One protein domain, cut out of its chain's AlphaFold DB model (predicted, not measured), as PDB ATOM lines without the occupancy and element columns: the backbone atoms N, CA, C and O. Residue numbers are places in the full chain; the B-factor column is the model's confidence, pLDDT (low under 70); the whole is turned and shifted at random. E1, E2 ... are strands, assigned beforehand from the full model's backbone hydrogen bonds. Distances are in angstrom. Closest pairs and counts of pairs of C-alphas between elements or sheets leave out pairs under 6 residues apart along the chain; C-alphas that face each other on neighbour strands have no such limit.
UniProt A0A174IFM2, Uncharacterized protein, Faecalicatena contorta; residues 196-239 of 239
ATOM      1  N   ILE A 196      67.712 -73.361  49.732       82.38
ATOM      2  CA  ILE A 196      68.187 -74.489  48.950       82.38
ATOM      3  C   ILE A 196      67.121 -74.833  47.914       82.38
ATOM      4  O   ILE A 196      65.930 -74.925  48.213       82.38
ATOM      5  N   ALA A 197      67.553 -74.999  46.665       80.50
ATOM      6  CA  ALA A 197      66.645 -75.362  45.592       80.50
ATOM      7  C   ALA A 197      65.980 -76.719  45.866       80.50
ATOM      8  O   ALA A 197      66.594 -77.657  46.375       80.50
ATOM      9  N   LYS A 198      64.713 -76.831  45.459       78.62
ATOM     10  CA  LYS A 198      63.960 -78.086  45.523       78.62
ATOM     11  C   LYS A 198      64.773 -79.204  44.863       78.62
ATOM     12  O   LYS A 198      65.346 -78.977  43.802       78.62
ATOM     13  N   THR A 199      64.763 -80.397  45.462       83.75
ATOM     14  CA  THR A 199      65.482 -81.628  45.043       83.75
ATOM     15  C   THR A 199      66.967 -81.718  45.393       83.75
ATOM     16  O   THR A 199      67.534 -82.801  45.261       83.75
ATOM     17  N   PHE A 200      67.590 -80.652  45.899       83.75
ATOM     18  CA  PHE A 200      68.968 -80.743  46.378       83.75
ATOM     19  C   PHE A 200      68.995 -81.284  47.812       83.75
ATOM     20  O   PHE A 200      68.338 -80.707  48.681       83.75
ATOM     21  N   PRO A 201      69.735 -82.377  48.080       84.44
ATOM     22  CA  PRO A 201      69.863 -82.894  49.429       84.44
ATOM     23  C   PRO A 201      70.696 -81.928  50.272       84.44
ATOM     24  O   PRO A 201      71.735 -81.423  49.830       84.44
ATOM     25  N   TYR A 202      70.249 -81.710  51.501       86.12
ATOM     26  CA  TYR A 202      71.029 -81.054  52.535       86.12
ATOM     27  C   TYR A 202      70.794 -81.768  53.863       86.12
ATOM     28  O   TYR A 202      69.784 -82.448  54.040       86.12
ATOM     29  N   SER A 203      71.747 -81.626  54.768       86.62
ATOM     30  CA  SER A 203      71.620 -82.029  56.162       86.62
ATOM     31  C   SER A 203      72.110 -80.892  57.037       86.62
ATOM     32  O   SER A 203      73.042 -80.183  56.654       86.62
ATOM     33  N   ASP A 204      71.529 -80.738  58.207       84.69
ATOM     34  CA  ASP A 204      71.916 -79.745  59.193       84.69
ATOM     35  C   ASP A 204      72.349 -80.393  60.506       84.69
ATOM     36  O   ASP A 204      72.081 -81.569  60.771       84.69
ATOM     37  N   TYR A 205      73.059 -79.611  61.310       78.81
ATOM     38  CA  TYR A 205      73.379 -79.947  62.687       78.81
ATOM     39  C   TYR A 205      72.929 -78.808  63.592       78.81
ATOM     40  O   TYR A 205      73.130 -77.634  63.281       78.81
ATOM     41  N   ASP A 206      72.356 -79.174  64.735       76.06
ATOM     42  CA  ASP A 206      72.103 -78.232  65.815       76.06
ATOM     43  C   ASP A 206      73.379 -78.073  66.650       76.06
ATOM     44  O   ASP A 206      73.637 -78.815  67.599       76.06
ATOM     45  N   ASP A 207      74.241 -77.160  66.212       71.19
ATOM     46  CA  ASP A 207      75.488 -76.818  66.890       71.19
ATOM     47  C   ASP A 207      75.488 -75.379  67.432       71.19
ATOM     48  O   ASP A 207      76.543 -74.827  67.767       71.19
ATOM     49  N   PHE A 208      74.303 -74.779  67.579       70.12
ATOM     50  CA  PHE A 208      74.162 -73.441  68.134       70.12
ATOM     51  C   PHE A 208      74.667 -73.409  69.586       70.12
ATOM     52  O   PHE A 208      74.278 -74.201  70.440       70.12
ATOM     53  N   GLY A 209      75.593 -72.500  69.881       70.56
ATOM     54  CA  GLY A 209      76.229 -72.374  71.193       70.56
ATOM     55  C   GLY A 209      77.321 -73.411  71.488       70.56
ATOM     56  O   GLY A 209      78.016 -73.271  72.499       70.56
ATOM     57  N   VAL A 210      77.550 -74.400  70.616       72.75
ATOM     58  CA  VAL A 210      78.594 -75.412  70.829       72.75
ATOM     59  C   VAL A 210      79.974 -74.782  70.631       72.75
ATOM     60  O   VAL A 210      80.280 -74.150  69.616       72.75
ATOM     61  N   SER A 211      80.839 -74.938  71.637       67.81
ATOM     62  CA  SER A 211      82.228 -74.487  71.564       67.81
ATOM     63  C   SER A 211      83.108 -75.564  70.936       67.81
ATOM     64  O   SER A 211      83.030 -76.735  71.312       67.81
ATOM     65  N   ARG A 212      84.012 -75.174  70.037       67.00
ATOM     66  CA  ARG A 212      84.996 -76.097  69.456       67.00
ATOM     67  C   ARG A 212      86.000 -76.552  70.524       67.00
ATOM     68  O   ARG A 212      86.496 -75.732  71.294       67.00
ATOM     69  N   SER A 213      86.321 -77.847  70.548       64.50
ATOM     70  CA  SER A 213      87.254 -78.455  71.513       64.50
ATOM     71  C   SER A 213      88.737 -78.209  71.194       64.50
ATOM     72  O   SER A 213      89.591 -78.450  72.045       64.50
ATOM     73  N   TYR A 214      89.058 -77.700  70.000       60.72
ATOM     74  CA  TYR A 214      90.424 -77.409  69.554       60.72
ATOM     75  C   TYR A 214      90.526 -75.973  69.005       60.72
ATOM     76  O   TYR A 214      89.794 -75.608  68.084       60.72
ATOM     77  N   GLY A 215      91.434 -75.160  69.564       72.19
ATOM     78  CA  GLY A 215      91.682 -73.763  69.160       72.19
ATOM     79  C   GLY A 215      91.007 -72.687  70.034       72.19
ATOM     80  O   GLY A 215      90.643 -72.932  71.183       72.19
ATOM     81  N   TYR A 216      90.884 -71.462  69.500       61.69
ATOM     82  CA  TYR A 216      90.262 -70.312  70.180       61.69
ATOM     83  C   TYR A 216      88.753 -70.549  70.373       61.69
ATOM     84  O   TYR A 216      88.030 -70.753  69.394       61.69
ATOM     85  N   ARG A 217      88.271 -70.520  71.625       63.72
ATOM     86  CA  ARG A 217      86.860 -70.750  71.989       63.72
ATOM     87  C   ARG A 217      85.969 -69.635  71.442       63.72
ATOM     88  O   ARG A 217      85.786 -68.602  72.077       63.72
ATOM     89  N   ARG A 218      85.395 -69.863  70.262       72.88
ATOM     90  CA  ARG A 218      84.241 -69.115  69.752       72.88
ATOM     91  C   ARG A 218      83.027 -70.017  69.884       72.88
ATOM     92  O   ARG A 218      83.073 -71.157  69.421       72.88
ATOM     93  N   ASN A 219      81.975 -69.507  70.506       75.00
ATOM     94  CA  ASN A 219      80.675 -70.158  70.441       75.00
ATOM     95  C   ASN A 219      80.166 -70.017  69.005       75.00
ATOM     96  O   ASN A 219      80.295 -68.941  68.410       75.00
ATOM     97  N   HIS A 220      79.654 -71.103  68.433       73.00
ATOM     98  CA  HIS A 220      79.004 -71.038  67.134       73.00
ATOM     99  C   HIS A 220      77.646 -70.344  67.299       73.00
ATOM    100  O   HIS A 220      76.819 -70.789  68.083       73.00
ATOM    101  N   LEU A 221      77.448 -69.201  66.639       73.38
ATOM    102  CA  LEU A 221      76.213 -68.401  66.713       73.38
ATOM    103  C   LEU A 221      75.518 -68.384  65.348       73.38
ATOM    104  O   LEU A 221      75.134 -67.335  64.836       73.38
ATOM    105  N   GLY A 222      75.452 -69.550  64.718       73.12
ATOM    106  CA  GLY A 222      74.891 -69.743  63.392       73.12
ATOM    107  C   GLY A 222      74.356 -71.158  63.243       73.12
ATOM    108  O   GLY A 222      74.472 -71.969  64.155       73.12
ATOM    109  N   HIS A 223      73.758 -71.420  62.087       77.69
ATOM    110  CA  HIS A 223      73.243 -72.730  61.723       77.69
ATOM    111  C   HIS A 223      74.034 -73.255  60.526       77.69
ATOM    112  O   HIS A 223      74.058 -72.618  59.465       77.69
ATOM    113  N   ASP A 224      74.688 -74.400  60.703       80.44
ATOM    114  CA  ASP A 224      75.484 -75.027  59.657       80.44
ATOM    115  C   ASP A 224      74.614 -75.963  58.809       80.44
ATOM    116  O   ASP A 224      74.128 -77.000  59.257       80.44
ATOM    117  N   MET A 225      74.454 -75.602  57.533       81.44
ATOM    118  CA  MET A 225      73.828 -76.456  56.524       81.44
ATOM    119  C   MET A 225      74.897 -77.098  55.639       81.44
ATOM    120  O   MET A 225      75.658 -76.407  54.954       81.44
ATOM    121  N   MET A 226      74.904 -78.426  55.586       85.25
ATOM    122  CA  MET A 226      75.765 -79.229  54.723       85.25
ATOM    123  C   MET A 226      75.021 -79.575  53.436       85.25
ATOM    124  O   MET A 226      73.949 -80.174  53.462       85.25
ATOM    125  N   GLY A 227      75.595 -79.218  52.291       83.88
ATOM    126  CA  GLY A 227      75.056 -79.546  50.971       83.88
ATOM    127  C   GLY A 227      76.131 -80.128  50.060       83.88
ATOM    128  O   GLY A 227      77.327 -79.953  50.300       83.88
ATOM    129  N   GLN A 228      75.712 -80.812  48.996       83.94
ATOM    130  CA  GLN A 228      76.638 -81.253  47.951       83.94
ATOM    131  C   GLN A 228      77.316 -80.056  47.260       83.94
ATOM    132  O   GLN A 228      76.754 -78.963  47.144       83.94
ATOM    133  N   VAL A 229      78.543 -80.264  46.775       81.62
ATOM    134  CA  VAL A 229      79.249 -79.253  45.979       81.62
ATOM    135  C   VAL A 229      78.428 -78.956  44.721       81.62
ATOM    136  O   VAL A 229      78.072 -79.868  43.983       81.62
ATOM    137  N   GLY A 230      78.132 -77.677  44.485       82.19
ATOM    138  CA  GLY A 230      77.300 -77.231  43.363       82.19
ATOM    139  C   GLY A 230      75.828 -76.983  43.705       82.19
ATOM    140  O   GLY A 230      75.091 -76.530  42.832       82.19
ATOM    141  N   THR A 231      75.392 -77.207  44.953       82.44
ATOM    142  CA  THR A 231      74.035 -76.842  45.386       82.44
ATOM    143  C   THR A 231      73.823 -75.325  45.282       82.44
ATOM    144  O   THR A 231      74.534 -74.555  45.940       82.44
ATOM    145  N   PRO A 232      72.847 -74.856  44.483       82.06
ATOM    146  CA  PRO A 232      72.566 -73.435  44.358       82.06
ATOM    147  C   PRO A 232      71.981 -72.895  45.666       82.06
ATOM    148  O   PRO A 232      71.089 -73.505  46.260       82.06
ATOM    149  N   ARG A 233      72.464 -71.723  46.092       73.31
ATOM    150  CA  ARG A 233      71.956 -71.006  47.269       73.31
ATOM    151  C   ARG A 233      71.260 -69.719  46.858       73.31
ATOM    152  O   ARG A 233      71.806 -68.925  46.091       73.31
ATOM    153  N   ARG A 234      70.064 -69.500  47.398       71.88
ATOM    154  CA  ARG A 234      69.289 -68.267  47.255       71.88
ATOM    155  C   ARG A 234      69.331 -67.482  48.570       71.88
ATOM    156  O   ARG A 234      69.394 -68.073  49.644       71.88
ATOM    157  N   LYS A 235      69.330 -66.147  48.495       67.62
ATOM    158  CA  LYS A 235      69.253 -65.289  49.691       67.62
ATOM    159  C   LYS A 235      67.887 -65.469  50.368       67.62
ATOM    160  O   LYS A 235      66.879 -65.431  49.673       67.62
ATOM    161  N   ILE A 236      67.891 -65.671  51.689       58.53
ATOM    162  CA  ILE A 236      66.704 -65.965  52.524       58.53
ATOM    163  C   ILE A 236      65.841 -64.718  52.750       58.53
ATOM    164  O   ILE A 236      64.631 -64.828  52.892       58.53
ATOM    165  N   CYS A 237      66.438 -63.526  52.708       42.50
ATOM    166  CA  CYS A 237      65.727 -62.259  52.834       42.50
ATOM    167  C   CYS A 237      66.242 -61.262  51.783       42.50
ATOM    168  O   CYS A 237      67.422 -61.300  51.403       42.50
ATOM    169  N   ARG A 238      65.350 -60.419  51.253       39.47
ATOM    170  CA  ARG A 238      65.642 -59.417  50.216       39.47
ATOM    171  C   ARG A 238      65.691 -58.031  50.871       39.47
ATOM    172  O   ARG A 238      64.869 -57.751  51.732       39.47
ATOM    173  N   THR A 239      66.662 -57.217  50.448       37.41
ATOM    174  CA  THR A 239      66.613 -55.739  50.485       37.41
ATOM    175  C   THR A 239      65.287 -55.203  49.979       37.41
ATOM    176  O   THR A 239      64.798 -55.810  48.992       37.41
TER     177      THR A 239
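Overview. This is residues 196 to 239 of the 239 residues of an uncharacterized protein of Faecalicatena contorta (UniProt A0A174IFM2). With little regular structure, this is a long, loose hairpin: two short strands side by side, E1 and E2, joined by a long loop, residues 206 to 223, that runs out and folds back. After E2, residues 228 to 239 form a tail without a named element. The 44 printed residues hold two named strands, E1 then E2, in one antiparallel sheet, and no named helix; the class is all strand, with only 8 residues in named elements. The whole is only just loose, close to extended, with a radius of gyration of the C-alphas of 13.6 A and spans of 35 by 27 by 16 A.

Arrangement. E1, residues 202 to 205, and E2, residues 224 to 227, are antiparallel neighbours and form a hairpin, with 156 degrees between their directions. C-alphas 202 and 227 face each other at 4.6 A. N 226 and O 203 are within hydrogen-bond range at 2.8 A.

Along the chain. E1 begins at C-alpha 202 (71.029, -81.054, 52.535) and is 10.5 A long. E2, 9.8 A long, ends at C-alpha 227 (75.056, -79.546, 50.971).

Size, cuts and confidence. The farthest C-alphas, Tyr 214 and Thr 239, are 37.4 A apart. The printed part has no cut, and the link from E1 to E2 is long. Confidence is under 70 at residues 211 to 214, 216 to 217 and 235 to 239.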